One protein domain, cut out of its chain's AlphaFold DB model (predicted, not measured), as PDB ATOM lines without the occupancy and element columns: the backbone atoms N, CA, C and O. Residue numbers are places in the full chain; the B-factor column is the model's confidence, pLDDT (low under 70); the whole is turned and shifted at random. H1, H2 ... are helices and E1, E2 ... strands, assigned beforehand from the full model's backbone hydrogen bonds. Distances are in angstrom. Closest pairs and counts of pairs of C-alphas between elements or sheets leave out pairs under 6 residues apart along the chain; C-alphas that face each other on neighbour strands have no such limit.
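What this domain is: This is residues 11 to 212 of the 333 residues of an uncharacterized protein of Vibrio aquimaris (UniProt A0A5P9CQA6). A small sheet of three short parallel strands lies near the middle, with helices gathered in two groups: H4, H5 and H6 by edge strand E3, and beyond edge strand E1 the long helix H9, on which H2, H7 and H8 pack. H3 covers one face of the sheet over E2, while H1 lies far out and touches no helix. The 202 printed residues have eleven named helices and three named strands, in the order H1 E1 H2 H3 E2 H4 H5 H6 E3 H7 H8 H9 H10 H11; the class is mostly helix and the sheet order is E1 E2 E3. The whole is compact, with a radius of gyration of the C-alphas of 17.4 A and spans of 52 by 37 by 35 A.

Where its parts are: H1, residues 11 to 23, begins with C-alpha 11 at (-22.654, 0.620, -27.126) and is 17.9 A long. E1 is residues 30 to 34, 13.3 A; H2 is 35 to 43; H3 is 48 to 58, 15.6 A; E2 is 61 to 65, 12.7 A. H4, 83 to 91, H5, 95 to 103, and H6, 105 to 108, precede E3, 111 to 113. H7 is 121 to 130, 14.9 A; H8 is 134 to 148, 20.7 A; H9 is 158 to 177, 27.9 A. H10 is 190 to 195, and H11, 197 to 203, ends with C-alpha 203 at (-17.982, -28.315, -43.437).

How they stand to each other: N 33 and O 63 of E1 and E2 are 2.9 A apart, and N 64 and O 112 of E2 and E3 2.8 A, within hydrogen-bond range. Two strand-helix-strand units, parallel neighbour strands with helices between, are E1, H2 H3, E2, with a right-handed crossover, and E2, H4 H5 H6, E3. H3 is on the sheet at a height of 9.7 A. H4 only grazes the sheet and forms a helical hairpin with H5, closest C-alphas Ser 88 and Ala 98, 4.8 A. H5 and H6 only just touch, only at the corner, with 3 pairs of C-alphas within 8 A. H9 only grazes the sheet; it touches H2 at Ser 36 and Asp 166, C-alphas 4.6 A apart, and H7 at Leu 128 and Gln 172, 4.9 A. H8 and H9 form a helical hairpin at 35.0 degrees, only just steep. H10 touches H8, and touches H11 only at the corner, only just, with 3 pairs. Every O i to N i+4 pair is within hydrogen-bond range in H1, H2, H3, H4, H5, H8, H9 and H10; H7 has 4 of 6, H11 has 1 of 3, with 1 of 4 O i to N i+3 pairs, and H6 is too short for such a pair.

The domain as a whole: The C-alphas farthest apart are those of Val 13 and Gly 152, 56.7 A. The printed part has no cut; the long links are E2 to H4 and H9 to H10. Mean pLDDT of the printed part is 76.7, and residues 11 to 28, 67 to 81, 150 to 156 and 197 to 212 are under 70.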
ATOM      1  N   LEU A  11     -22.540   2.022 -26.689       38.09
ATOM      2  CA  LEU A  11     -22.654   0.620 -27.126       38.09
ATOM      3  C   LEU A  11     -21.821   0.249 -28.377       38.09
ATOM      4  O   LEU A  11     -21.235  -0.833 -28.360       38.09
ATOM      5  N   PRO A  12     -21.680   1.103 -29.415       38.31
ATOM      6  CA  PRO A  12     -20.921   0.740 -30.619       38.31
ATOM      7  C   PRO A  12     -19.422   0.586 -30.345       38.31
ATOM      8  O   PRO A  12     -18.787  -0.340 -30.829       38.31
ATOM      9  N   VAL A  13     -18.851   1.456 -29.505       36.72
ATOM     10  CA  VAL A  13     -17.408   1.448 -29.210       36.72
ATOM     11  C   VAL A  13     -17.008   0.208 -28.400       36.72
ATOM     12  O   VAL A  13     -15.979  -0.398 -28.679       36.72
ATOM     13  N   ILE A  14     -17.837  -0.221 -27.439       43.38
ATOM     14  CA  ILE A  14     -17.581  -1.436 -26.646       43.38
ATOM     15  C   ILE A  14     -17.800  -2.700 -27.490       43.38
ATOM     16  O   ILE A  14     -16.987  -3.622 -27.395       43.38
ATOM     17  N   LYS A  15     -18.837  -2.734 -28.346       45.03
ATOM     18  CA  LYS A  15     -19.036  -3.829 -29.311       45.03
ATOM     19  C   LYS A  15     -17.844  -3.942 -30.268       45.03
ATOM     20  O   LYS A  15     -17.295  -5.027 -30.393       45.03
ATOM     21  N   ASN A  16     -17.349  -2.831 -30.817       46.28
ATOM     22  CA  ASN A  16     -16.226  -2.836 -31.762       46.28
ATOM     23  C   ASN A  16     -14.894  -3.251 -31.118       46.28
ATOM     24  O   ASN A  16     -14.112  -3.965 -31.735       46.28
ATOM     25  N   VAL A  17     -14.630  -2.867 -29.863       47.59
ATOM     26  CA  VAL A  17     -13.424  -3.317 -29.136       47.59
ATOM     27  C   VAL A  17     -13.510  -4.805 -28.782       47.59
ATOM     28  O   VAL A  17     -12.506  -5.511 -28.868       47.59
ATOM     29  N   ARG A  18     -14.698  -5.304 -28.418       49.31
ATOM     30  CA  ARG A  18     -14.913  -6.720 -28.094       49.31
ATOM     31  C   ARG A  18     -14.898  -7.602 -29.344       49.31
ATOM     32  O   ARG A  18     -14.231  -8.626 -29.316       49.31
ATOM     33  N   ALA A  19     -15.521  -7.175 -30.440       51.34
ATOM     34  CA  ALA A  19     -15.454  -7.835 -31.743       51.34
ATOM     35  C   ALA A  19     -14.020  -7.839 -32.293       51.34
ATOM     36  O   ALA A  19     -13.535  -8.878 -32.717       51.34
ATOM     37  N   ALA A  20     -13.269  -6.736 -32.172       50.00
ATOM     38  CA  ALA A  20     -11.852  -6.705 -32.545       50.00
ATOM     39  C   ALA A  20     -10.974  -7.608 -31.655       50.00
ATOM     40  O   ALA A  20      -9.996  -8.180 -32.134       50.00
ATOM     41  N   TYR A  21     -11.307  -7.756 -30.368       49.16
ATOM     42  CA  TYR A  21     -10.631  -8.701 -29.473       49.16
ATOM     43  C   TYR A  21     -10.970 -10.156 -29.826       49.16
ATOM     44  O   TYR A  21     -10.070 -10.984 -29.876       49.16
ATOM     45  N   LEU A  22     -12.233 -10.457 -30.141       53.19
ATOM     46  CA  LEU A  22     -12.700 -11.784 -30.558       53.19
ATOM     47  C   LEU A  22     -12.228 -12.159 -31.977       53.19
ATOM     48  O   LEU A  22     -11.956 -13.329 -32.238       53.19
ATOM     49  N   ASN A  23     -12.021 -11.189 -32.867       49.56
ATOM     50  CA  ASN A  23     -11.438 -11.406 -34.195       49.56
ATOM     51  C   ASN A  23      -9.911 -11.565 -34.138       49.56
ATOM     52  O   ASN A  23      -9.352 -12.324 -34.909       49.56
ATOM     53  N   LYS A  24      -9.215 -10.971 -33.156       46.44
ATOM     54  CA  LYS A  24      -7.782 -11.252 -32.899       46.44
ATOM     55  C   LYS A  24      -7.511 -12.652 -32.333       46.44
ATOM     56  O   LYS A  24      -6.358 -13.005 -32.089       46.44
ATOM     57  N   THR A  25      -8.558 -13.442 -32.107       51.09
ATOM     58  CA  THR A  25      -8.471 -14.807 -31.588       51.09
ATOM     59  C   THR A  25      -8.618 -15.869 -32.677       51.09
ATOM     60  O   THR A  25      -9.222 -16.914 -32.451       51.09
ATOM     61  N   ASP A  26      -8.021 -15.631 -33.849       51.25
ATOM     62  CA  ASP A  26      -8.048 -16.518 -35.027       51.25
ATOM     63  C   ASP A  26      -7.615 -17.977 -34.761       51.25
ATOM     64  O   ASP A  26      -7.894 -18.865 -35.558       51.25
ATOM     65  N   ASN A  27      -6.985 -18.247 -33.614       57.97
ATOM     66  CA  ASN A  27      -6.545 -19.580 -33.195       57.97
ATOM     67  C   ASN A  27      -7.466 -20.280 -32.178       57.97
ATOM     68  O   ASN A  27      -7.115 -21.365 -31.704       57.97
ATOM     69  N   LEU A  28      -8.590 -19.675 -31.774       69.69
ATOM     70  CA  LEU A  28      -9.504 -20.280 -30.798       69.69
ATOM     71  C   LEU A  28     -10.615 -21.040 -31.525       69.69
ATOM     72  O   LEU A  28     -11.293 -20.506 -32.402       69.69
ATOM     73  N   MET A  29     -10.807 -22.300 -31.137       84.12
ATOM     74  CA  MET A  29     -11.811 -23.180 -31.732       84.12
ATOM     75  C   MET A  29     -13.201 -22.776 -31.241       84.12
ATOM     76  O   MET A  29     -13.555 -23.003 -30.082       84.12
ATOM     77  N   LYS A  30     -13.978 -22.156 -32.127       88.62
ATOM     78  CA  LYS A  30     -15.340 -21.681 -31.876       88.62
ATOM     79  C   LYS A  30     -16.328 -22.533 -32.669       88.62
ATOM     80  O   LYS A  30     -16.038 -22.899 -33.807       88.62
ATOM     81  N   THR A  31     -17.496 -22.810 -32.098       88.50
ATOM     82  CA  THR A  31     -18.615 -23.431 -32.821       88.50
ATOM     83  C   THR A  31     -19.855 -22.558 -32.769       88.50
ATOM     84  O   THR A  31     -20.123 -21.932 -31.743       88.50
ATOM     85  N   LEU A  32     -20.599 -22.508 -33.872       88.69
ATOM     86  CA  LEU A  32     -21.908 -21.867 -33.921       88.69
ATOM     87  C   LEU A  32     -22.991 -22.879 -33.556       88.69
ATOM     88  O   LEU A  32     -23.054 -23.958 -34.145       88.69
ATOM     89  N   LEU A  33     -23.864 -22.505 -32.624       88.00
ATOM     90  CA  LEU A  33     -24.991 -23.321 -32.195       88.00
ATOM     91  C   LEU A  33     -26.290 -22.516 -32.270       88.00
ATOM     92  O   LEU A  33     -26.459 -21.520 -31.563       88.00
ATOM     93  N   GLY A  34     -27.220 -22.970 -33.109       86.44
ATOM     94  CA  GLY A  34     -28.587 -22.458 -33.154       86.44
ATOM     95  C   GLY A  34     -29.552 -23.316 -32.333       86.44
ATOM     96  O   GLY A  34     -29.302 -24.494 -32.074       86.44
ATOM     97  N   TRP A  35     -30.709 -22.755 -31.971       84.81
ATOM     98  CA  TRP A  35     -31.772 -23.517 -31.298       84.81
ATOM     99  C   TRP A  35     -32.287 -24.701 -32.131       84.81
ATOM    100  O   TRP A  35     -32.627 -25.756 -31.595       84.81
ATOM    101  N   SER A  36     -32.286 -24.555 -33.454       84.25
ATOM    102  CA  SER A  36     -32.633 -25.617 -34.403       84.25
ATOM    103  C   SER A  36     -31.712 -26.839 -34.281       84.25
ATOM    104  O   SER A  36     -32.189 -27.971 -34.315       84.25
ATOM    105  N   THR A  37     -30.416 -26.639 -34.026       84.38
ATOM    106  CA  THR A  37     -29.470 -27.736 -33.763       84.38
ATOM    107  C   THR A  37     -29.817 -28.458 -32.460       84.38
ATOM    108  O   THR A  37     -29.879 -29.684 -32.424       84.38
ATOM    109  N   VAL A  38     -30.124 -27.703 -31.397       86.38
ATOM    110  CA  VAL A  38     -30.497 -28.259 -30.082       86.38
ATOM    111  C   VAL A  38     -31.773 -29.102 -30.177       86.38
ATOM    112  O   VAL A  38     -31.817 -30.220 -29.670       86.38
ATOM    113  N   THR A  39     -32.802 -28.596 -30.857       84.31
ATOM    114  CA  THR A  39     -34.070 -29.322 -31.053       84.31
ATOM    115  C   THR A  39     -33.898 -30.554 -31.944       84.31
ATOM    116  O   THR A  39     -34.487 -31.602 -31.672       84.31
ATOM    117  N   SER A  40     -33.056 -30.468 -32.976       82.12
ATOM    118  CA  SER A  40     -32.703 -31.608 -33.823       82.12
ATOM    119  C   SER A  40     -31.978 -32.708 -33.036       82.12
ATOM    120  O   SER A  40     -32.323 -33.885 -33.166       82.12
ATOM    121  N   ALA A  41     -31.044 -32.342 -32.155       82.50
ATOM    122  CA  ALA A  41     -30.361 -33.285 -31.272       82.50
ATOM    123  C   ALA A  41     -31.352 -34.026 -30.355       82.50
ATOM    124  O   ALA A  41     -31.314 -35.254 -30.268       82.50
ATOM    125  N   GLU A  42     -32.311 -33.313 -29.755       84.94
ATOM    126  CA  GLU A  42     -33.359 -33.929 -28.928       84.94
ATOM    127  C   GLU A  42     -34.262 -34.885 -29.708       84.94
ATOM    128  O   GLU A  42     -34.551 -35.979 -29.222       84.94
ATOM    129  N   ARG A  43     -34.674 -34.516 -30.932       82.88
ATOM    130  CA  ARG A  43     -35.440 -35.416 -31.818       82.88
ATOM    131  C   ARG A  43     -34.692 -36.714 -32.112       82.88
ATOM    132  O   ARG A  43     -35.323 -37.744 -32.328       82.88
ATOM    133  N   ASN A  44     -33.365 -36.666 -32.123       79.38
ATOM    134  CA  ASN A  44     -32.497 -37.817 -32.341       79.38
ATOM    135  C   ASN A  44     -32.027 -38.473 -31.020       79.38
ATOM    136  O   ASN A  44     -31.106 -39.281 -31.034       79.38
ATOM    137  N   GLY A  45     -32.664 -38.163 -29.882       84.44
ATOM    138  CA  GLY A  45     -32.423 -38.832 -28.595       84.44
ATOM    139  C   GLY A  45     -31.239 -38.295 -27.784       84.44
ATOM    140  O   GLY A  45     -30.918 -38.849 -26.732       84.44
ATOM    141  N   VAL A  46     -30.598 -37.209 -28.219       85.19
ATOM    142  CA  VAL A  46     -29.489 -36.579 -27.493       85.19
ATOM    143  C   VAL A  46     -30.037 -35.562 -26.490       85.19
ATOM    144  O   VAL A  46     -30.722 -34.607 -26.852       85.19
ATOM    145  N   LYS A  47     -29.716 -35.735 -25.202       88.81
ATOM    146  CA  LYS A  47     -30.099 -34.775 -24.149       88.81
ATOM    147  C   LYS A  47     -29.402 -33.428 -24.375       88.81
ATOM    148  O   LYS A  47     -28.192 -33.407 -24.594       88.81
ATOM    149  N   ARG A  48     -30.127 -32.307 -24.215       88.62
ATOM    150  CA  ARG A  48     -29.566 -30.941 -24.348       88.62
ATOM    151  C   ARG A  48     -28.304 -30.758 -23.510       88.62
ATOM    152  O   ARG A  48     -27.264 -30.385 -24.034       88.62
ATOM    153  N   ASP A  49     -28.395 -31.064 -22.219       91.56
ATOM    154  CA  ASP A  49     -27.274 -30.980 -21.280       91.56
ATOM    155  C   ASP A  49     -26.030 -31.736 -21.787       91.56
ATOM    156  O   ASP A  49     -24.937 -31.175 -21.838       91.56
ATOM    157  N   ALA A  50     -26.208 -32.967 -22.279       90.81
ATOM    158  CA  ALA A  50     -25.116 -33.766 -22.827       90.81
ATOM    159  C   ALA A  50     -24.487 -33.126 -24.078       90.81
ATOM    160  O   ALA A  50     -23.261 -33.056 -24.173       90.81
ATOM    161  N   LEU A  51     -25.302 -32.610 -25.008       89.56
ATOM    162  CA  LEU A  51     -24.818 -31.877 -26.185       89.56
ATOM    163  C   LEU A  51     -23.947 -30.683 -25.770       89.56
ATOM    164  O   LEU A  51     -22.813 -30.543 -26.229       89.56
ATOM    165  N   PHE A  52     -24.452 -29.849 -24.863       92.12
ATOM    166  CA  PHE A  52     -23.746 -28.657 -24.400       92.12
ATOM    167  C   PHE A  52     -22.419 -28.988 -23.706       92.12
ATOM    168  O   PHE A  52     -21.424 -28.296 -23.932       92.12
ATOM    169  N   LYS A  53     -22.369 -30.058 -22.908       93.81
ATOM    170  CA  LYS A  53     -21.133 -30.521 -22.260       93.81
ATOM    171  C   LYS A  53     -20.098 -31.013 -23.262       93.81
ATOM    172  O   LYS A  53     -18.934 -30.627 -23.164       93.81
ATOM    173  N   ARG A  54     -20.515 -31.804 -24.257       90.81
ATOM    174  CA  ARG A  54     -19.631 -32.262 -25.341       90.81
ATOM    175  C   ARG A  54     -19.056 -31.072 -26.101       90.81
ATOM    176  O   ARG A  54     -17.837 -30.945 -26.193       90.81
ATOM    177  N   LEU A  55     -19.907 -30.145 -26.549       90.25
ATOM    178  CA  LEU A  55     -19.466 -28.931 -27.241       90.25
ATOM    179  C   LEU A  55     -18.498 -28.101 -26.387       90.25
ATOM    180  O   LEU A  55     -17.497 -27.610 -26.899       90.25
ATOM    181  N   ALA A  56     -18.733 -28.001 -25.079       93.38
ATOM    182  CA  ALA A  56     -17.839 -27.294 -24.167       93.38
ATOM    183  C   ALA A  56     -16.457 -27.964 -24.020       93.38
ATOM    184  O   ALA A  56     -15.498 -27.303 -23.617       93.38
ATOM    185  N   ILE A  57     -16.307 -29.249 -24.333       93.44
ATOM    186  CA  ILE A  57     -15.001 -29.915 -24.339       93.44
ATOM    187  C   ILE A  57     -14.334 -29.795 -25.709       93.44
ATOM    188  O   ILE A  57     -13.184 -29.354 -25.768       93.44
ATOM    189  N   TYR A  58     -15.049 -30.084 -26.800       88.50
ATOM    190  CA  TYR A  58     -14.496 -30.014 -28.161       88.50
ATOM    191  C   TYR A  58     -14.162 -28.590 -28.612       88.50
ATOM    192  O   TYR A  58     -13.189 -28.390 -29.335       88.50
ATOM    193  N   PHE A  59     -14.904 -27.595 -28.129       90.38
ATOM    194  CA  PHE A  59     -14.721 -26.200 -28.503       90.38
ATOM    195  C   PHE A  59     -14.342 -25.336 -27.316       90.38
ATOM    196  O   PHE A  59     -14.718 -25.569 -26.163       90.38
ATOM    197  N   GLU A  60     -13.579 -24.291 -27.606       91.38
ATOM    198  CA  GLU A  60     -13.258 -23.277 -26.620       91.38
ATOM    199  C   GLU A  60     -14.474 -22.422 -26.297       91.38
ATOM    200  O   GLU A  60     -14.794 -22.272 -25.116       91.38
ATOM    201  N   TYR A  61     -15.189 -21.965 -27.324       92.56
ATOM    202  CA  TYR A  61     -16.414 -21.193 -27.162       92.56
ATOM    203  C   TYR A  61     -17.546 -21.747 -28.012       92.56
ATOM    204  O   TYR A  61     -17.342 -22.221 -29.131       92.56
ATOM    205  N   ILE A  62     -18.751 -21.610 -27.472       91.81
ATOM    206  CA  ILE A  62     -20.002 -21.871 -28.167       91.81
ATOM    207  C   ILE A  62     -20.627 -20.508 -28.446       91.81
ATOM    208  O   ILE A  62     -21.079 -19.821 -27.527       91.81
ATOM    209  N   VAL A  63     -20.614 -20.101 -29.709       91.19
ATOM    210  CA  VAL A  63     -21.327 -18.920 -30.187       91.19
ATOM    211  C   VAL A  63     -22.785 -19.321 -30.343       91.19
ATOM    212  O   VAL A  63     -23.140 -20.106 -31.219       91.19
ATOM    213  N   PHE A  64     -23.627 -18.837 -29.444       88.69
ATOM    214  CA  PHE A  64     -25.027 -19.215 -29.385       88.69
ATOM    215  C   PHE A  64     -25.878 -18.176 -30.107       88.69
ATOM    216  O   PHE A  64     -25.796 -16.987 -29.796       88.69
ATOM    217  N   ASN A  65     -26.710 -18.624 -31.049       84.19
ATOM    218  CA  ASN A  65     -27.756 -17.784 -31.617       84.19
ATOM    219  C   ASN A  65     -29.062 -17.998 -30.854       84.19
ATOM    220  O   ASN A  65     -29.634 -19.090 -30.850       84.19
ATOM    221  N   ASN A  66     -29.535 -16.923 -30.232       72.19
ATOM    222  CA  ASN A  66     -30.780 -16.902 -29.486       72.19
ATOM    223  C   ASN A  66     -32.022 -16.624 -30.361       72.19
ATOM    224  O   ASN A  66     -33.142 -16.646 -29.845       72.19
ATOM    225  N   GLN A  67     -31.887 -16.415 -31.673       66.62
ATOM    226  CA  GLN A  67     -33.044 -16.393 -32.570       66.62
ATOM    227  C   GLN A  67     -33.809 -17.714 -32.484       66.62
ATOM    228  O   GLN A  67     -33.227 -18.794 -32.377       66.62
ATOM    229  N   LEU A  68     -35.139 -17.605 -32.504       61.28
ATOM    230  CA  LEU A  68     -36.076 -18.718 -32.304       61.28
ATOM    231  C   LEU A  68     -35.996 -19.386 -30.918       61.28
ATOM    232  O   LEU A  68     -36.709 -20.359 -30.669       61.28
ATOM    233  N   THR A  69     -35.197 -18.854 -29.988       60.50
ATOM    234  CA  THR A  69     -35.291 -19.203 -28.566       60.50
ATOM    235  C   THR A  69     -36.285 -18.277 -27.861       60.50
ATOM    236  O   THR A  69     -36.509 -17.147 -28.302       60.50
ATOM    237  N   PRO A  70     -36.851 -18.682 -26.714       50.38
ATOM    238  CA  PRO A  70     -37.624 -17.778 -25.871       50.38
ATOM    239  C   PRO A  70     -36.759 -16.770 -25.082       50.38
ATOM    240  O   PRO A  70     -37.247 -16.155 -24.134       50.38
ATOM    241  N   VAL A  71     -35.483 -16.572 -25.434       47.22
ATOM    242  CA  VAL A  71     -34.624 -15.549 -24.819       47.22
ATOM    243  C   VAL A  71     -35.154 -14.163 -25.188       47.22
ATOM    244  O   VAL A  71     -35.425 -13.862 -26.346       47.22
ATOM    245  N   GLY A  72     -35.346 -13.301 -24.187       44.00
ATOM    246  CA  GLY A  72     -35.897 -11.959 -24.397       44.00
ATOM    247  C   GLY A  72     -37.415 -11.884 -24.626       44.00
ATOM    248  O   GLY A  72     -37.948 -10.765 -24.634       44.00
ATOM    249  N   LEU A  73     -38.127 -13.016 -24.729       44.66
ATOM    250  CA  LEU A  73     -39.585 -13.051 -24.594       44.66
ATOM    251  C   LEU A  73     -39.944 -12.971 -23.103       44.66
ATOM    252  O   LEU A  73     -39.370 -13.706 -22.298       44.66
ATOM    253  N   PRO A  74     -40.853 -12.070 -22.693       46.72
ATOM    254  CA  PRO A  74     -41.287 -12.012 -21.308       46.72
ATOM    255  C   PRO A  74     -42.032 -13.304 -20.970       46.72
ATOM    256  O   PRO A  74     -43.169 -13.506 -21.392       46.72
ATOM    257  N   LEU A  75     -41.393 -14.181 -20.201       53.59
ATOM    258  CA  LEU A  75     -42.078 -15.327 -19.622       53.59
ATOM    259  C   LEU A  75     -42.975 -14.825 -18.477       53.59
ATOM    260  O   LEU A  75     -42.505 -14.029 -17.649       53.59
ATOM    261  N   PRO A  76     -44.250 -15.256 -18.404       44.69
ATOM    262  CA  PRO A  76     -45.146 -14.864 -17.322       44.69
ATOM    263  C   PRO A  76     -44.512 -15.158 -15.956       44.69
ATOM    264  O   PRO A  76     -44.152 -16.294 -15.661       44.69
ATOM    265  N   GLY A  77     -44.324 -14.119 -15.136       53.09
ATOM    266  CA  GLY A  77     -43.726 -14.228 -13.799       53.09
ATOM    267  C   GLY A  77     -42.192 -14.294 -13.735       53.09
ATOM    268  O   GLY A  77     -41.654 -14.303 -12.631       53.09
ATOM    269  N   VAL A  78     -41.479 -14.305 -14.870       50.75
ATOM    270  CA  VAL A  78     -40.002 -14.427 -14.917       50.75
ATOM    271  C   VAL A  78     -39.334 -13.254 -15.654       50.75
ATOM    272  O   VAL A  78     -38.187 -12.919 -15.369       50.75
ATOM    273  N   GLY A  79     -40.053 -12.555 -16.539       58.19
ATOM    274  CA  GLY A  79     -39.500 -11.427 -17.298       58.19
ATOM    275  C   GLY A  79     -38.598 -11.876 -18.454       58.19
ATOM    276  O   GLY A  79     -38.722 -12.998 -18.943       58.19
ATOM    277  N   LYS A  80     -37.732 -10.977 -18.944       64.19
ATOM    278  CA  LYS A  80     -36.772 -11.281 -20.018       64.19
ATOM    279  C   LYS A  80     -35.531 -11.941 -19.423       64.19
ATOM    280  O   LYS A  80     -34.792 -11.277 -18.702       64.19
ATOM    281  N   LEU A  81     -35.294 -13.206 -19.760       68.50
ATOM    282  CA  LEU A  81     -34.060 -13.901 -19.394       68.50
ATOM    283  C   LEU A  81     -32.894 -13.407 -20.255       68.50
ATOM    284  O   LEU A  81     -33.036 -13.245 -21.470       68.50
ATOM    285  N   SER A  82     -31.738 -13.208 -19.630       78.31
ATOM    286  CA  SER A  82     -30.457 -13.120 -20.333       78.31
ATOM    287  C   SER A  82     -30.082 -14.469 -20.960       78.31
ATOM    288  O   SER A  82     -30.564 -15.523 -20.537       78.31
ATOM    289  N   GLN A  83     -29.188 -14.461 -21.956       82.00
ATOM    290  CA  GLN A  83     -28.694 -15.694 -22.583       82.00
ATOM    291  C   GLN A  83     -28.097 -16.655 -21.548       82.00
ATOM    292  O   GLN A  83     -28.382 -17.846 -21.573       82.00
ATOM    293  N   THR A  84     -27.292 -16.149 -20.613       82.56
ATOM    294  CA  THR A  84     -26.652 -16.977 -19.585       82.56
ATOM    295  C   THR A  84     -27.663 -17.576 -18.616       82.56
ATOM    296  O   THR A  84     -27.511 -18.734 -18.233       82.56
ATOM    297  N   GLU A  85     -28.713 -16.839 -18.248       84.62
ATOM    298  CA  GLU A  85     -29.827 -17.381 -17.464       84.62
ATOM    299  C   GLU A  85     -30.524 -18.508 -18.211       84.62
ATOM    300  O   GLU A  85     -30.636 -19.611 -17.684       84.62
ATOM    301  N   PHE A  86     -30.940 -18.254 -19.451       86.12
ATOM    302  CA  PHE A  86     -31.611 -19.253 -20.271       86.12
ATOM    303  C   PHE A  86     -30.764 -20.519 -20.432       86.12
ATOM    304  O   PHE A  86     -31.238 -21.612 -20.129       86.12
ATOM    305  N   LEU A  87     -29.495 -20.366 -20.820       89.06
ATOM    306  CA  LEU A  87     -28.571 -21.485 -20.991       89.06
ATOM    307  C   LEU A  87     -28.375 -22.266 -19.687       89.06
ATOM    308  O   LEU A  87     -28.376 -23.491 -19.709       89.06
ATOM    309  N   SER A  88     -28.292 -21.583 -18.542       91.31
ATOM    310  CA  SER A  88     -28.188 -22.254 -17.241       91.31
ATOM    311  C   SER A  88     -29.440 -23.072 -16.916       91.31
ATOM    312  O   SER A  88     -29.324 -24.175 -16.396       91.31
ATOM    313  N   TYR A  89     -30.633 -22.565 -17.242       89.00
ATOM    314  CA  TYR A  89     -31.892 -23.275 -17.001       89.00
ATOM    315  C   TYR A  89     -32.097 -24.484 -17.918       89.00
ATOM    316  O   TYR A  89     -32.677 -25.469 -17.473       89.00
ATOM    317  N   ILE A  90     -31.647 -24.435 -19.176       88.00
ATOM    318  CA  ILE A  90     -31.854 -25.557 -20.111       88.00
ATOM    319  C   ILE A  90     -30.882 -26.723 -19.890       88.00
ATOM    320  O   ILE A  90     -31.191 -27.833 -20.322       88.00
ATOM    321  N   VAL A  91     -29.715 -26.481 -19.279       91.44
ATOM    322  CA  VAL A  91     -28.700 -27.525 -19.029       91.44
ATOM    323  C   VAL A  91     -28.700 -28.041 -17.591       91.44
ATOM    324  O   VAL A  91     -28.154 -29.107 -17.328       91.44
ATOM    325  N   ALA A  92     -29.290 -27.302 -16.649       91.56
ATOM    326  CA  ALA A  92     -29.348 -27.715 -15.254       91.56
ATOM    327  C   ALA A  92     -30.388 -28.816 -15.012       91.56
ATOM    328  O   ALA A  92     -31.451 -28.848 -15.633       91.56
ATOM    329  N   LYS A  93     -30.107 -29.684 -14.038       88.94
ATOM    330  CA  LYS A  93     -31.034 -30.721 -13.567       88.94
ATOM    331  C   LYS A  93     -32.174 -30.133 -12.743       88.94
ATOM    332  O   LYS A  93     -33.283 -30.660 -12.753       88.94
ATOM    333  N   ASP A  94     -31.894 -29.050 -12.020       89.62
ATOM    334  CA  ASP A  94     -32.854 -28.358 -11.171       89.62
ATOM    335  C   ASP A  94     -32.574 -26.846 -11.081       89.62
ATOM    336  O   ASP A  94     -31.578 -26.316 -11.583       89.62
ATOM    337  N   LYS A  95     -33.482 -26.126 -10.413       88.69
ATOM    338  CA  LYS A  95     -33.399 -24.671 -10.244       88.69
ATOM    339  C   LYS A  95     -32.181 -24.226  -9.423       88.69
ATOM    340  O   LYS A  95     -31.663 -23.135  -9.661       88.69
ATOM    341  N   TYR A  96     -31.740 -25.017  -8.447       91.94
ATOM    342  CA  TYR A  96     -30.586 -24.672  -7.617       91.94
ATOM    343  C   TYR A  96     -29.293 -24.760  -8.434       91.94
ATOM    344  O   TYR A  96     -28.483 -23.828  -8.416       91.94
ATOM    345  N   GLU A  97     -29.138 -25.829  -9.215       92.75
ATOM    346  CA  GLU A  97     -28.036 -25.975 -10.160       92.75
ATOM    347  C   GLU A  97     -28.051 -24.849 -11.201       92.75
ATOM    348  O   GLU A  97     -27.009 -24.232 -11.418       92.75
ATOM    349  N   ALA A  98     -29.218 -24.494 -11.754       91.81
ATOM    350  CA  ALA A  98     -29.346 -23.391 -12.710       91.81
ATOM    351  C   ALA A  98     -28.827 -22.062 -12.136       91.81
ATOM    352  O   ALA A  98     -27.995 -21.395 -12.751       91.81
ATOM    353  N   VAL A  99     -29.253 -21.692 -10.922       92.00
ATOM    354  CA  VAL A  99     -28.807 -20.452 -10.256       92.00
ATOM    355  C   VAL A  99     -27.303 -20.473  -9.976       92.00
ATOM    356  O   VAL A  99     -26.629 -19.442 -10.056       92.00
ATOM    357  N   ARG A 100     -26.753 -21.638  -9.631       94.44
ATOM    358  CA  ARG A 100     -25.322 -21.791  -9.369       94.44
ATOM    359  C   ARG A 100     -24.495 -21.682 -10.653       94.44
ATOM    360  O   ARG A 100     -23.479 -20.988 -10.641       94.44
ATOM    361  N   LEU A 101     -24.933 -22.309 -11.747       94.56
ATOM    362  CA  LEU A 101     -24.288 -22.210 -13.061       94.56
ATOM    363  C   LEU A 101     -24.333 -20.780 -13.599       94.56
ATOM    364  O   LEU A 101     -23.300 -20.256 -14.007       94.56
ATOM    365  N   GLN A 102     -25.479 -20.108 -13.474       92.75
ATOM    366  CA  GLN A 102     -25.652 -18.709 -13.869       92.75
ATOM    367  C   GLN A 102     -24.615 -17.785 -13.209       92.75
ATOM    368  O   GLN A 102     -24.122 -16.846 -13.831       92.75
ATOM    369  N   LYS A 103     -24.278 -18.035 -11.939       93.00
ATOM    370  CA  LYS A 103     -23.298 -17.238 -11.180       93.00
ATOM    371  C   LYS A 103     -21.847 -17.652 -11.440       93.00
ATOM    372  O   LYS A 103     -20.925 -16.935 -11.044       93.00
ATOM    373  N   ASN A 104     -21.616 -18.801 -12.074       94.81
ATOM    374  CA  ASN A 104     -20.281 -19.326 -12.307       94.81
ATOM    375  C   ASN A 104     -19.661 -18.698 -13.562       94.81
ATOM    376  O   ASN A 104     -19.980 -19.070 -14.688       94.81
ATOM    377  N   LYS A 105     -18.691 -17.798 -13.359       94.75
ATOM    378  CA  LYS A 105     -18.007 -17.094 -14.455       94.75
ATOM    379  C   LYS A 105     -17.345 -18.028 -15.470       94.75
ATOM    380  O   LYS A 105     -17.368 -17.709 -16.652       94.75
ATOM    381  N   LYS A 106     -16.782 -19.161 -15.021       94.94
ATOM    382  CA  LYS A 106     -16.136 -20.143 -15.909       94.94
ATOM    383  C   LYS A 106     -17.147 -20.858 -16.805       94.94
ATOM    384  O   LYS A 106     -16.799 -21.208 -17.925       94.94
ATOM    385  N   PHE A 107     -18.370 -21.079 -16.314       95.25
ATOM    386  CA  PHE A 107     -19.473 -21.620 -17.107       95.25
ATOM    387  C   PHE A 107     -20.000 -20.573 -18.087       95.25
ATOM    388  O   PHE A 107     -20.060 -20.812 -19.288       95.25
ATOM    389  N   THR A 108     -20.332 -19.375 -17.598       93.19
ATOM    390  CA  THR A 108     -20.918 -18.333 -18.447       93.19
ATOM    391  C   THR A 108     -19.971 -17.873 -19.551       93.19
ATOM    392  O   THR A 108     -20.437 -17.501 -20.619       93.19
ATOM    393  N   SER A 109     -18.650 -17.923 -19.330       92.69
ATOM    394  CA  SER A 109     -17.653 -17.550 -20.341       92.69
ATOM    395  C   SER A 109     -17.529 -18.545 -21.495       92.69
ATOM    396  O   SER A 109     -16.847 -18.240 -22.466       92.69
ATOM    397  N   ILE A 110     -18.132 -19.735 -21.395       94.31
ATOM    398  CA  ILE A 110     -18.160 -20.720 -22.489       94.31
ATOM    399  C   ILE A 110     -19.047 -20.213 -23.631       94.31
ATOM    400  O   ILE A 110     -18.779 -20.491 -24.798       94.31
ATOM    401  N   PHE A 111     -20.094 -19.466 -23.286       92.06
ATOM    402  CA  PHE A 111     -21.152 -19.075 -24.199       92.06
ATOM    403  C   PHE A 111     -20.982 -17.627 -24.628       92.06
ATOM    404  O   PHE A 111     -21.038 -16.711 -23.806       92.06
ATOM    405  N   LEU A 112     -20.806 -17.430 -25.927       90.50
ATOM    406  CA  LEU A 112     -20.773 -16.113 -26.545       90.50
ATOM    407  C   LEU A 112     -22.112 -15.852 -27.228       90.50
ATOM    408  O   LEU A 112     -22.769 -16.785 -27.689       90.50
ATOM    409  N   ASP A 113     -22.544 -14.600 -27.254       86.38
ATOM    410  CA  ASP A 113     -23.736 -14.198 -27.998       86.38
ATOM    411  C   ASP A 113     -23.335 -13.971 -29.462       86.38
ATOM    412  O   ASP A 113     -22.365 -13.258 -29.727       86.38
ATOM    413  N   CYS A 114     -24.037 -14.578 -30.424       85.69
ATOM    414  CA  CYS A 114     -23.749 -14.352 -31.843       85.69
ATOM    415  C   CYS A 114     -23.860 -12.866 -32.223       85.69
ATOM    416  O   CYS A 114     -23.102 -12.381 -33.060       85.69
ATOM    417  N   TRP A 115     -24.738 -12.115 -31.555       84.06
ATOM    418  CA  TRP A 115     -24.952 -10.687 -31.792       84.06
ATOM    419  C   TRP A 115     -23.807  -9.794 -31.292       84.06
ATOM    420  O   TRP A 115     -23.789  -8.596 -31.586       84.06
ATOM    421  N   ASP A 116     -22.843 -10.357 -30.553       84.44
ATOM    422  CA  ASP A 116     -21.584  -9.677 -30.232       84.44
ATOM    423  C   ASP A 116     -20.630  -9.622 -31.447       84.44
ATOM    424  O   ASP A 116     -19.692  -8.824 -31.437       84.44
ATOM    425  N   PHE A 117     -20.866 -10.435 -32.486       84.38
ATOM    426  CA  PHE A 117     -20.054 -10.501 -33.712       84.38
ATOM    427  C   PHE A 117     -20.705  -9.796 -34.907       84.38
ATOM    428  O   PHE A 117     -20.019  -9.407 -35.849       84.38
ATOM    429  N   VAL A 118     -22.028  -9.647 -34.880       82.44
ATOM    430  CA  VAL A 118     -22.797  -9.046 -35.971       82.44
ATOM    431  C   VAL A 118     -22.708  -7.520 -35.889       82.44
ATOM    432  O   VAL A 118     -23.213  -6.908 -34.946       82.44
ATOM    433  N   GLU A 119     -22.073  -6.906 -36.889       82.00
ATOM    434  CA  GLU A 119     -21.937  -5.444 -36.980       82.00
ATOM    435  C   GLU A 119     -23.246  -4.752 -37.403       82.00
ATOM    436  O   GLU A 119     -23.612  -3.724 -36.830       82.00
ATOM    437  N   ASP A 120     -23.973  -5.333 -38.367       83.06
ATOM    438  CA  ASP A 120     -25.290  -4.866 -38.824       83.06
ATOM    439  C   ASP A 120     -26.326  -5.994 -38.706       83.06
ATOM    440  O   ASP A 120     -26.336  -6.948 -39.484       83.06
ATOM    441  N   GLU A 121     -27.209  -5.866 -37.713       82.19
ATOM    442  CA  GLU A 121     -28.276  -6.834 -37.427       82.19
ATOM    443  C   GLU A 121     -29.226  -7.013 -38.622       82.19
ATOM    444  O   GLU A 121     -29.664  -8.128 -38.897       82.19
ATOM    445  N   ARG A 122     -29.505  -5.943 -39.381       82.25
ATOM    446  CA  ARG A 122     -30.421  -6.014 -40.528       82.25
ATOM    447  C   ARG A 122     -29.783  -6.729 -41.705       82.25
ATOM    448  O   ARG A 122     -30.466  -7.499 -42.373       82.25
ATOM    449  N   ASP A 123     -28.501  -6.479 -41.965       82.94
ATOM    450  CA  ASP A 123     -27.767  -7.199 -43.011       82.94
ATOM    451  C   ASP A 123     -27.695  -8.697 -42.695       82.94
ATOM    452  O   ASP A 123     -27.971  -9.528 -43.562       82.94
ATOM    453  N   PHE A 124     -27.431  -9.044 -41.432       83.62
ATOM    454  CA  PHE A 124     -27.430 -10.433 -40.986       83.62
ATOM    455  C   PHE A 124     -28.790 -11.107 -41.205       83.62
ATOM    456  O   PHE A 124     -28.854 -12.172 -41.823       83.62
ATOM    457  N   GLU A 125     -29.884 -10.471 -40.774       81.12
ATOM    458  CA  GLU A 125     -31.245 -10.998 -40.940       81.12
ATOM    459  C   GLU A 125     -31.668 -11.119 -42.411       81.12
ATOM    460  O   GLU A 125     -32.232 -12.141 -42.813       81.12
ATOM    461  N   LEU A 126     -31.359 -10.121 -43.246       79.81
ATOM    462  CA  LEU A 126     -31.603 -10.187 -44.691       79.81
ATOM    463  C   LEU A 126     -30.776 -11.304 -45.340       79.81
ATOM    464  O   LEU A 126     -31.280 -12.040 -46.198       79.81
ATOM    465  N   GLY A 127     -29.536 -11.477 -44.882       78.69
ATOM    466  CA  GLY A 127     -28.637 -12.548 -45.286       78.69
ATOM    467  C   GLY A 127     -29.234 -13.936 -45.068       78.69
ATOM    468  O   GLY A 127     -29.174 -14.756 -45.980       78.69
ATOM    469  N   LEU A 128     -29.892 -14.187 -43.926       80.62
ATOM    470  CA  LEU A 128     -30.522 -15.484 -43.627       80.62
ATOM    471  C   LEU A 128     -31.491 -15.925 -44.733       80.62
ATOM    472  O   LEU A 128     -31.425 -17.057 -45.203       80.62
ATOM    473  N   SER A 129     -32.353 -15.024 -45.210       71.38
ATOM    474  CA  SER A 129     -33.388 -15.368 -46.197       71.38
ATOM    475  C   SER A 129     -32.832 -15.825 -47.557       71.38
ATOM    476  O   SER A 129     -33.472 -16.616 -48.255       71.38
ATOM    477  N   SER A 130     -31.623 -15.375 -47.908       78.56
ATOM    478  CA  SER A 130     -30.960 -15.632 -49.194       78.56
ATOM    479  C   SER A 130     -29.780 -16.607 -49.098       78.56
ATOM    480  O   SER A 130     -29.185 -16.953 -50.117       78.56
ATOM    481  N   ALA A 131     -29.456 -17.086 -47.894       80.56
ATOM    482  CA  ALA A 131     -28.240 -17.847 -47.622       80.56
ATOM    483  C   ALA A 131     -28.221 -19.278 -48.190       80.56
ATOM    484  O   ALA A 131     -27.147 -19.859 -48.323       80.56
ATOM    485  N   ILE A 132     -29.379 -19.855 -48.535       83.88
ATOM    486  CA  ILE A 132     -29.480 -21.238 -49.028       83.88
ATOM    487  C   ILE A 132     -30.143 -21.308 -50.406       83.88
ATOM    488  O   ILE A 132     -31.146 -20.640 -50.668       83.88
ATOM    489  N   SER A 133     -29.603 -22.154 -51.286       86.56
ATOM    490  CA  SER A 133     -30.108 -22.330 -52.652       86.56
ATOM    491  C   SER A 133     -31.411 -23.136 -52.695       86.56
ATOM    492  O   SER A 133     -31.675 -23.975 -51.832       86.56
ATOM    493  N   GLU A 134     -32.211 -22.952 -53.749       88.75
ATOM    494  CA  GLU A 134     -33.425 -23.759 -53.975       88.75
ATOM    495  C   GLU A 134     -33.121 -25.260 -54.085       88.75
ATOM    496  O   GLU A 134     -33.894 -26.095 -53.619       88.75
ATOM    497  N   GLN A 135     -31.948 -25.622 -54.611       88.12
ATOM    498  CA  GLN A 135     -31.494 -27.011 -54.650       88.12
ATOM    499  C   GLN A 135     -31.316 -27.594 -53.237       88.12
ATOM    500  O   GLN A 135     -31.744 -28.720 -52.975       88.12
ATOM    501  N   MET A 136     -30.710 -26.840 -52.311       86.81
ATOM    502  CA  MET A 136     -30.582 -27.254 -50.909       86.81
ATOM    503  C   MET A 136     -31.951 -27.376 -50.242       86.81
ATOM    504  O   MET A 136     -32.220 -28.374 -49.568       86.81
ATOM    505  N   LYS A 137     -32.843 -26.405 -50.482       88.81
ATOM    506  CA  LYS A 137     -34.212 -26.449 -49.958       88.81
ATOM    507  C   LYS A 137     -34.962 -27.691 -50.441       88.81
ATOM    508  O   LYS A 137     -35.570 -28.376 -49.622       88.81
ATOM    509  N   GLY A 138     -34.853 -28.028 -51.727       89.44
ATOM    510  CA  GLY A 138     -35.456 -29.226 -52.316       89.44
ATOM    511  C   GLY A 138     -34.968 -30.531 -51.678       89.44
ATOM    512  O   GLY A 138     -35.776 -31.413 -51.386       89.44
ATOM    513  N   ARG A 139     -33.665 -30.645 -51.383       89.38
ATOM    514  CA  ARG A 139     -33.098 -31.817 -50.684       89.38
ATOM    515  C   ARG A 139     -33.637 -31.962 -49.259       89.38
ATOM    516  O   ARG A 139     -34.017 -33.063 -48.865       89.38
ATOM    517  N   ILE A 140     -33.709 -30.856 -48.516       89.88
ATOM    518  CA  ILE A 140     -34.280 -30.812 -47.159       89.88
ATOM    519  C   ILE A 140     -35.749 -31.237 -47.174       89.88
ATOM    520  O   ILE A 140     -36.148 -32.081 -46.373       89.88
ATOM    521  N   LEU A 141     -36.540 -30.693 -48.104       89.75
ATOM    522  CA  LEU A 141     -37.953 -31.041 -48.263       89.75
ATOM    523  C   LEU A 141     -38.133 -32.532 -48.544       89.75
ATOM    524  O   LEU A 141     -38.937 -33.186 -47.885       89.75
ATOM    525  N   HIS A 142     -37.356 -33.082 -49.481       88.38
ATOM    526  CA  HIS A 142     -37.422 -34.500 -49.827       88.38
ATOM    527  C   HIS A 142     -37.107 -35.405 -48.627       88.38
ATOM    528  O   HIS A 142     -37.840 -36.355 -48.349       88.38
ATOM    529  N   TYR A 143     -36.044 -35.090 -47.884       88.06
ATOM    530  CA  TYR A 143     -35.670 -35.841 -46.688       88.06
ATOM    531  C   TYR A 143     -36.738 -35.764 -45.593       88.06
ATOM    532  O   TYR A 143     -37.162 -36.796 -45.075       88.06
ATOM    533  N   ALA A 144     -37.193 -34.555 -45.255       88.25
ATOM    534  CA  ALA A 144     -38.192 -34.357 -44.213       88.25
ATOM    535  C   ALA A 144     -39.510 -35.051 -44.568       88.25
ATOM    536  O   ALA A 144     -40.136 -35.654 -43.701       88.25
ATOM    537  N   HIS A 145     -39.895 -35.030 -45.848       86.25
ATOM    538  CA  HIS A 145     -41.066 -35.751 -46.333       86.25
ATOM    539  C   HIS A 145     -40.909 -37.256 -46.095       86.25
ATOM    540  O   HIS A 145     -41.789 -37.881 -45.518       86.25
ATOM    541  N   LYS A 146     -39.764 -37.839 -46.470       85.56
ATOM    542  CA  LYS A 146     -39.483 -39.266 -46.245       85.56
ATOM    543  C   LYS A 146     -39.481 -39.650 -44.758       85.56
ATOM    544  O   LYS A 146     -39.854 -40.771 -44.430       85.56
ATOM    545  N   LYS A 147     -39.010 -38.759 -43.881       83.38
ATOM    546  CA  LYS A 147     -38.864 -39.028 -42.445       83.38
ATOM    547  C   LYS A 147     -40.180 -38.893 -41.676       83.38
ATOM    548  O   LYS A 147     -40.474 -39.741 -40.843       83.38
ATOM    549  N   GLU A 148     -40.944 -37.835 -41.941       82.88
ATOM    550  CA  GLU A 148     -42.078 -37.434 -41.096       82.88
ATOM    551  C   GLU A 148     -43.446 -37.708 -41.728       82.88
ATOM    552  O   GLU A 148     -44.442 -37.782 -41.004       82.88
ATOM    553  N   MET A 149     -43.540 -37.850 -43.056       73.06
ATOM    554  CA  MET A 149     -44.828 -38.121 -43.697       73.06
ATOM    555  C   MET A 149     -45.124 -39.613 -43.765       73.06
ATOM    556  O   MET A 149     -44.374 -40.400 -44.340       73.06
ATOM    557  N   LYS A 150     -46.277 -39.988 -43.210       65.69
ATOM    558  CA  LYS A 150     -46.938 -41.264 -43.490       65.69
ATOM    559  C   LYS A 150     -47.725 -41.134 -44.797       65.69
ATOM    560  O   LYS A 150     -48.166 -40.035 -45.141       65.69
ATOM    561  N   GLU A 151     -47.905 -42.237 -45.524       58.09
ATOM    562  CA  GLU A 151     -48.736 -42.245 -46.736       58.09
ATOM    563  C   GLU A 151     -50.122 -41.637 -46.447       58.09
ATOM    564  O   GLU A 151     -50.836 -42.103 -45.561       58.09
ATOM    565  N   GLY A 152     -50.488 -40.580 -47.184       57.84
ATOM    566  CA  GLY A 152     -51.819 -39.958 -47.138       57.84
ATOM    567  C   GLY A 152     -51.953 -38.609 -46.410       57.84
ATOM    568  O   GLY A 152     -53.007 -37.988 -46.530       57.84
ATOM    569  N   GLU A 153     -50.931 -38.091 -45.714       59.34
ATOM    570  CA  GLU A 153     -51.043 -36.855 -44.902       59.34
ATOM    571  C   GLU A 153     -50.169 -35.690 -45.411       59.34
ATOM    572  O   GLU A 153     -49.148 -35.344 -44.822       59.34
ATOM    573  N   PHE A 154     -50.565 -35.037 -46.510       55.72
ATOM    574  CA  PHE A 154     -49.659 -34.112 -47.217       55.72
ATOM    575  C   PHE A 154     -49.609 -32.657 -46.690       55.72
ATOM    576  O   PHE A 154     -48.687 -31.924 -47.032       55.72
ATOM    577  N   ILE A 155     -50.578 -32.173 -45.894       54.72
ATOM    578  CA  ILE A 155     -50.780 -30.702 -45.758       54.72
ATOM    579  C   ILE A 155     -50.718 -30.168 -44.307       54.72
ATOM    580  O   ILE A 155     -50.364 -29.001 -44.082       54.72
ATOM    581  N   HIS A 156     -50.948 -31.017 -43.298       59.47
ATOM    582  CA  HIS A 156     -51.070 -30.587 -41.892       59.47
ATOM    583  C   HIS A 156     -50.036 -31.172 -40.925       59.47
ATOM    584  O   HIS A 156     -50.141 -30.948 -39.720       59.47
ATOM    585  N   ASN A 157     -49.007 -31.857 -41.420       75.81
ATOM    586  CA  ASN A 157     -47.996 -32.425 -40.540       75.81
ATOM    587  C   ASN A 157     -47.077 -31.319 -39.974       75.81
ATOM    588  O   ASN A 157     -46.199 -30.786 -40.661       75.81
ATOM    589  N   LEU A 158     -47.322 -30.939 -38.716       80.19
ATOM    590  CA  LEU A 158     -46.539 -29.939 -37.986       80.19
ATOM    591  C   LEU A 158     -45.078 -30.379 -37.812       80.19
ATOM    592  O   LEU A 158     -44.186 -29.542 -37.935       80.19
ATOM    593  N   ALA A 159     -44.832 -31.676 -37.597       81.25
ATOM    594  CA  ALA A 159     -43.488 -32.222 -37.421       81.25
ATOM    595  C   ALA A 159     -42.647 -32.071 -38.697       81.25
ATOM    596  O   ALA A 159     -41.510 -31.610 -38.625       81.25
ATOM    597  N   PHE A 160     -43.236 -32.334 -39.871       85.06
ATOM    598  CA  PHE A 160     -42.603 -32.068 -41.168       85.06
ATOM    599  C   PHE A 160     -42.195 -30.594 -41.318       85.06
ATOM    600  O   PHE A 160     -41.040 -30.295 -41.625       85.06
ATOM    601  N   LYS A 161     -43.125 -29.657 -41.067       84.12
ATOM    602  CA  LYS A 161     -42.856 -28.213 -41.202       84.12
ATOM    603  C   LYS A 161     -41.771 -27.746 -40.235       84.12
ATOM    604  O   LYS A 161     -40.904 -26.971 -40.628       84.12
ATOM    605  N   GLN A 162     -41.815 -28.232 -38.996       84.38
ATOM    606  CA  GLN A 162     -40.819 -27.916 -37.981       84.38
ATOM    607  C   GLN A 162     -39.439 -28.451 -38.379       84.38
ATOM    608  O   GLN A 162     -38.471 -27.703 -38.347       84.38
ATOM    609  N   LEU A 163     -39.354 -29.701 -38.838       86.19
ATOM    610  CA  LEU A 163     -38.102 -30.307 -39.285       86.19
ATOM    611  C   LEU A 163     -37.477 -29.555 -40.473       86.19
ATOM    612  O   LEU A 163     -36.280 -29.268 -40.450       86.19
ATOM    613  N   CYS A 164     -38.266 -29.196 -41.493       87.94
ATOM    614  CA  CYS A 164     -37.774 -28.370 -42.601       87.94
ATOM    615  C   CYS A 164     -37.295 -26.998 -42.125       87.94
ATOM    616  O   CYS A 164     -36.208 -26.569 -42.510       87.94
ATOM    617  N   GLY A 165     -38.097 -26.324 -41.295       86.88
ATOM    618  CA  GLY A 165     -37.778 -25.003 -40.762       86.88
ATOM    619  C   GLY A 165     -36.480 -24.998 -39.957       86.88
ATOM    620  O   GLY A 165     -35.640 -24.131 -40.178       86.88
ATOM    621  N   ASP A 166     -36.283 -26.001 -39.099       86.69
ATOM    622  CA  ASP A 166     -35.067 -26.149 -38.300       86.69
ATOM    623  C   ASP A 166     -33.826 -26.317 -39.184       86.69
ATOM    624  O   ASP A 166     -32.844 -25.596 -39.016       86.69
ATOM    625  N   MET A 167     -33.885 -27.224 -40.164       87.00
ATOM    626  CA  MET A 167     -32.764 -27.480 -41.074       87.00
ATOM    627  C   MET A 167     -32.437 -26.276 -41.967       87.00
ATOM    628  O   MET A 167     -31.266 -25.989 -42.215       87.00
ATOM    629  N   TRP A 168     -33.450 -25.553 -42.454       87.81
ATOM    630  CA  TRP A 168     -33.228 -24.318 -43.209       87.81
ATOM    631  C   TRP A 168     -32.576 -23.251 -42.349       87.81
ATOM    632  O   TRP A 168     -31.555 -22.702 -42.752       87.81
ATOM    633  N   HIS A 169     -33.142 -22.984 -41.174       86.19
ATOM    634  CA  HIS A 169     -32.636 -21.954 -40.278       86.19
ATOM    635  C   HIS A 169     -31.191 -22.235 -39.859       86.19
ATOM    636  O   HIS A 169     -30.366 -21.328 -39.862       86.19
ATOM    637  N   GLU A 170     -30.859 -23.489 -39.565       85.50
ATOM    638  CA  GLU A 170     -29.503 -23.898 -39.209       85.50
ATOM    639  C   GLU A 170     -28.482 -23.632 -40.328       85.50
ATOM    640  O   GLU A 170     -27.450 -23.005 -40.075       85.50
ATOM    641  N   LEU A 171     -28.779 -24.024 -41.575       84.81
ATOM    642  CA  LEU A 171     -27.902 -23.720 -42.713       84.81
ATOM    643  C   LEU A 171     -27.807 -22.218 -42.980       84.81
ATOM    644  O   LEU A 171     -26.715 -21.706 -43.204       84.81
ATOM    645  N   GLN A 172     -28.937 -21.509 -42.949       86.62
ATOM    646  CA  GLN A 172     -28.973 -20.065 -43.172       86.62
ATOM    647  C   GLN A 172     -28.116 -19.332 -42.146       86.62
ATOM    648  O   GLN A 172     -27.308 -18.479 -42.511       86.62
ATOM    649  N   LEU A 173     -28.265 -19.701 -40.874       86.88
ATOM    650  CA  LEU A 173     -27.489 -19.166 -39.770       86.88
ATOM    651  C   LEU A 173     -25.997 -19.395 -40.000       86.88
ATOM    652  O   LEU A 173     -25.220 -18.445 -39.960       86.88
ATOM    653  N   TYR A 174     -25.601 -20.633 -40.291       86.06
ATOM    654  CA  TYR A 174     -24.200 -20.964 -40.508       86.06
ATOM    655  C   TYR A 174     -23.592 -20.229 -41.710       86.06
ATOM    656  O   TYR A 174     -22.553 -19.578 -41.585       86.06
ATOM    657  N   SER A 175     -24.266 -20.265 -42.861       84.19
ATOM    658  CA  SER A 175     -23.808 -19.611 -44.088       84.19
ATOM    659  C   SER A 175     -23.723 -18.089 -43.948       84.19
ATOM    660  O   SER A 175     -22.771 -17.483 -44.441       84.19
ATOM    661  N   SER A 176     -24.673 -17.459 -43.252       86.88
ATOM    662  CA  SER A 176     -24.632 -16.018 -42.981       86.88
ATOM    663  C   SER A 176     -23.539 -15.649 -41.980       86.88
ATOM    664  O   SER A 176     -22.816 -14.677 -42.196       86.88
ATOM    665  N   PHE A 177     -23.374 -16.425 -40.904       87.19
ATOM    666  CA  PHE A 177     -22.419 -16.115 -39.838       87.19
ATOM    667  C   PHE A 177     -20.953 -16.261 -40.276       87.19
ATOM    668  O   PHE A 177     -20.097 -15.511 -39.809       87.19
ATOM    669  N   LYS A 178     -20.662 -17.139 -41.247       85.19
ATOM    670  CA  LYS A 178     -19.327 -17.275 -41.860       85.19
ATOM    671  C   LYS A 178     -18.754 -15.974 -42.431       85.19
ATOM    672  O   LYS A 178     -17.540 -15.860 -42.560       85.19
ATOM    673  N   LYS A 179     -19.598 -14.993 -42.776       85.56
ATOM    674  CA  LYS A 179     -19.142 -13.666 -43.223       85.56
ATOM    675  C   LYS A 179     -18.436 -12.881 -42.110       85.56
ATOM    676  O   LYS A 179     -17.554 -12.086 -42.410       85.56
ATOM    677  N   TYR A 180     -18.828 -13.107 -40.856       85.31
ATOM    678  CA  TYR A 180     -18.291 -12.424 -39.674       85.31
ATOM    679  C   TYR A 180     -17.156 -13.220 -39.027       85.31
ATOM    680  O   TYR A 180     -16.201 -12.632 -38.531       85.31
ATOM    681  N   ASP A 181     -17.240 -14.552 -39.060       85.38
ATOM    682  CA  ASP A 181     -16.190 -15.444 -38.570       85.38
ATOM    683  C   ASP A 181     -15.976 -16.614 -39.546       85.38
ATOM    684  O   ASP A 181     -16.647 -17.642 -39.439       85.38
ATOM    685  N   PRO A 182     -15.044 -16.492 -40.511       83.50
ATOM    686  CA  PRO A 182     -14.768 -17.552 -41.484       83.50
ATOM    687  C   PRO A 182     -14.228 -18.848 -40.861       83.50
ATOM    688  O   PRO A 182     -14.318 -19.908 -41.481       83.50
ATOM    689  N   ASN A 183     -13.673 -18.767 -39.648       80.25
ATOM    690  CA  ASN A 183     -13.059 -19.888 -38.936       80.25
ATOM    691  C   ASN A 183     -14.045 -20.612 -38.003       80.25
ATOM    692  O   ASN A 183     -13.671 -21.594 -37.356       80.25
ATOM    693  N   ILE A 184     -15.299 -20.152 -37.924       84.06
ATOM    694  CA  ILE A 184     -16.334 -20.765 -37.094       84.06
ATOM    695  C   ILE A 184     -16.633 -22.196 -37.564       84.06
ATOM    696  O   ILE A 184     -16.962 -22.459 -38.728       84.06
ATOM    697  N   ALA A 185     -16.547 -23.154 -36.645       79.44
ATOM    698  CA  ALA A 185     -16.959 -24.518 -36.930       79.44
ATOM    699  C   ALA A 185     -18.489 -24.603 -36.958       79.44
ATOM    700  O   ALA A 185     -19.164 -24.165 -36.020       79.44
ATOM    701  N   GLY A 186     -19.037 -25.193 -38.018       70.12
ATOM    702  CA  GLY A 186     -20.454 -25.534 -38.064       70.12
ATOM    703  C   GLY A 186     -20.676 -26.828 -37.305       70.12
ATOM    704  O   GLY A 186     -20.129 -27.852 -37.705       70.12
ATOM    705  N   ASN A 187     -21.458 -26.791 -36.226       73.06
ATOM    706  CA  ASN A 187     -22.026 -28.009 -35.656       73.06
ATOM    707  C   ASN A 187     -23.414 -28.191 -36.269       73.06
ATOM    708  O   ASN A 187     -24.410 -27.749 -35.700       73.06
ATOM    709  N   LEU A 188     -23.443 -28.728 -37.492       75.38
ATOM    710  CA  LEU A 188     -24.694 -29.011 -38.190       75.38
ATOM    711  C   LEU A 188     -25.394 -30.192 -37.521       75.38
ATOM    712  O   LEU A 188     -24.746 -31.109 -37.034       75.38
ATOM    713  N   SER A 189     -26.718 -30.204 -37.521       77.56
ATOM    714  CA  SER A 189     -27.458 -31.284 -36.894       77.56
ATOM    715  C   SER A 189     -27.377 -32.593 -37.678       77.56
ATOM    716  O   SER A 189     -27.188 -32.614 -38.896       77.56
ATOM    717  N   ILE A 190     -27.620 -33.705 -36.978       75.62
ATOM    718  CA  ILE A 190     -27.686 -35.064 -37.543       75.62
ATOM    719  C   ILE A 190     -28.590 -35.121 -38.782       75.62
ATOM    720  O   ILE A 190     -28.270 -35.781 -39.771       75.62
ATOM    721  N   ASP A 191     -29.736 -34.438 -38.738       81.38
ATOM    722  CA  ASP A 191     -30.686 -34.434 -39.849       81.38
ATOM    723  C   ASP A 191     -30.093 -33.747 -41.087       81.38
ATOM    724  O   ASP A 191     -30.158 -34.311 -42.180       81.38
ATOM    725  N   LEU A 192     -29.406 -32.609 -40.925       81.19
ATOM    726  CA  LEU A 192     -28.651 -31.990 -42.018       81.19
ATOM    727  C   LEU A 192     -27.494 -32.867 -42.499       81.19
ATOM    728  O   LEU A 192     -27.280 -32.970 -43.709       81.19
ATOM    729  N   GLY A 193     -26.791 -33.538 -41.585       75.00
ATOM    730  CA  GLY A 193     -25.752 -34.512 -41.918       75.00
ATOM    731  C   GLY A 193     -26.270 -35.638 -42.816       75.00
ATOM    732  O   GLY A 193     -25.612 -36.009 -43.786       75.00
ATOM    733  N   LYS A 194     -27.492 -36.123 -42.568       78.00
ATOM    734  CA  LYS A 194     -28.161 -37.143 -43.393       78.00
ATOM    735  C   LYS A 194     -28.643 -36.596 -44.738       78.00
ATOM    736  O   LYS A 194     -28.507 -37.279 -45.751       78.00
ATOM    737  N   VAL A 195     -29.206 -35.383 -44.776       80.12
ATOM    738  CA  VAL A 195     -29.641 -34.735 -46.033       80.12
ATOM    739  C   VAL A 195     -28.453 -34.507 -46.958       80.12
ATOM    740  O   VAL A 195     -28.529 -34.698 -48.179       80.12
ATOM    741  N   PHE A 196     -27.359 -34.054 -46.363       73.69
ATOM    742  CA  PHE A 196     -26.180 -33.619 -47.061       73.69
ATOM    743  C   PHE A 196     -24.966 -34.405 -46.612       73.69
ATOM    744  O   PHE A 196     -23.950 -33.815 -46.266       73.69
ATOM    745  N   SER A 197     -25.032 -35.729 -46.724       62.25
ATOM    746  CA  SER A 197     -23.879 -36.595 -46.477       62.25
ATOM    747  C   SER A 197     -22.622 -36.152 -47.239       62.25
ATOM    748  O   SER A 197     -21.532 -36.520 -46.845       62.25
ATOM    749  N   ASP A 198     -22.735 -35.351 -48.309       53.03
ATOM    750  CA  ASP A 198     -21.599 -34.745 -49.026       53.03
ATOM    751  C   ASP A 198     -21.186 -33.339 -48.543       53.03
ATOM    752  O   ASP A 198     -20.072 -32.901 -48.813       53.03
ATOM    753  N   TYR A 199     -22.059 -32.628 -47.830       47.09
ATOM    754  CA  TYR A 199     -21.806 -31.303 -47.244       47.09
ATOM    755  C   TYR A 199     -21.264 -31.426 -45.813       47.09
ATOM    756  O   TYR A 199     -20.323 -30.717 -45.464       47.09
ATOM    757  N   SER A 200     -21.749 -32.396 -45.021       46.53
ATOM    758  CA  SER A 200     -21.119 -32.780 -43.746       46.53
ATOM    759  C   SER A 200     -19.678 -33.256 -43.952       46.53
ATOM    760  O   SER A 200     -18.797 -32.878 -43.188       46.53
ATOM    761  N   LYS A 201     -19.400 -33.953 -45.067       48.75
ATOM    762  CA  LYS A 201     -18.045 -34.350 -45.509       48.75
ATOM    763  C   LYS A 201     -17.063 -33.185 -45.724       48.75
ATOM    764  O   LYS A 201     -15.868 -33.452 -45.866       48.75
ATOM    765  N   ASN A 202     -17.527 -31.934 -45.809       40.78
ATOM    766  CA  ASN A 202     -16.686 -30.774 -46.130       40.78
ATOM    767  C   ASN A 202     -16.717 -29.642 -45.083       40.78
ATOM    768  O   ASN A 202     -15.789 -28.839 -45.082       40.78
ATOM    769  N   GLU A 203     -17.725 -29.554 -44.203       48.69
ATOM    770  CA  GLU A 203     -17.982 -28.315 -43.437       48.69
ATOM    771  C   GLU A 203     -17.977 -28.448 -41.896       48.69
ATOM    772  O   GLU A 203     -18.017 -27.417 -41.222       48.69
ATOM    773  N   GLY A 204     -17.859 -29.638 -41.292       49.91
ATOM    774  CA  GLY A 204     -17.777 -29.695 -39.827       49.91
ATOM    775  C   GLY A 204     -17.797 -31.071 -39.176       49.91
ATOM    776  O   GLY A 204     -18.150 -32.074 -39.785       49.91
ATOM    777  N   ILE A 205     -17.404 -31.071 -37.903       51.19
ATOM    778  CA  ILE A 205     -17.566 -32.184 -36.971       51.19
ATOM    779  C   ILE A 205     -19.046 -32.246 -36.593       51.19
ATOM    780  O   ILE A 205     -19.560 -31.270 -36.052       51.19
ATOM    781  N   LEU A 206     -19.705 -33.378 -36.820       62.88
ATOM    782  CA  LEU A 206     -20.959 -33.686 -36.137       62.88
ATOM    783  C   LEU A 206     -20.566 -34.135 -34.725       62.88
ATOM    784  O   LEU A 206     -20.107 -35.261 -34.536       62.88
ATOM    785  N   VAL A 207     -20.638 -33.250 -33.725       56.94
ATOM    786  CA  VAL A 207     -20.249 -33.607 -32.340       56.94
ATOM    787  C   VAL A 207     -21.118 -34.738 -31.788       56.94
ATOM    788  O   VAL A 207     -20.727 -35.463 -30.871       56.94
ATOM    789  N   GLU A 208     -22.284 -34.926 -32.387       57.47
ATOM    790  CA  GLU A 208     -23.184 -36.032 -32.140       57.47
ATOM    791  C   GLU A 208     -22.672 -37.367 -32.713       57.47
ATOM    792  O   GLU A 208     -22.935 -38.399 -32.103       57.47
ATOM    793  N   ASP A 209     -21.878 -37.383 -33.787       58.16
ATOM    794  CA  ASP A 209     -21.282 -38.620 -34.333       58.16
ATOM    795  C   ASP A 209     -20.127 -39.144 -33.464       58.16
ATOM    796  O   ASP A 209     -19.782 -40.320 -33.502       58.16
ATOM    797  N   ILE A 210     -19.551 -38.279 -32.628       56.12
ATOM    798  CA  ILE A 210     -18.485 -38.624 -31.675       56.12
ATOM    799  C   ILE A 210     -19.066 -39.184 -30.363       56.12
ATOM    800  O   ILE A 210     -18.347 -39.586 -29.445       56.12
ATOM    801  N   SER A 211     -20.392 -39.185 -30.226       54.72
ATOM    802  CA  SER A 211     -21.025 -39.450 -28.946       54.72
ATOM    803  C   SER A 211     -20.999 -40.927 -28.535       54.72
ATOM    804  O   SER A 211     -21.430 -41.819 -29.259       54.72
ATOM    805  N   GLY A 212     -20.534 -41.175 -27.308       55.62
ATOM    806  CA  GLY A 212     -20.951 -42.319 -26.490       55.62
ATOM    807  C   GLY A 212     -20.285 -43.673 -26.733       55.62
ATOM    808  O   GLY A 212     -20.286 -44.491 -25.819       55.62
TER     809      GLY A 212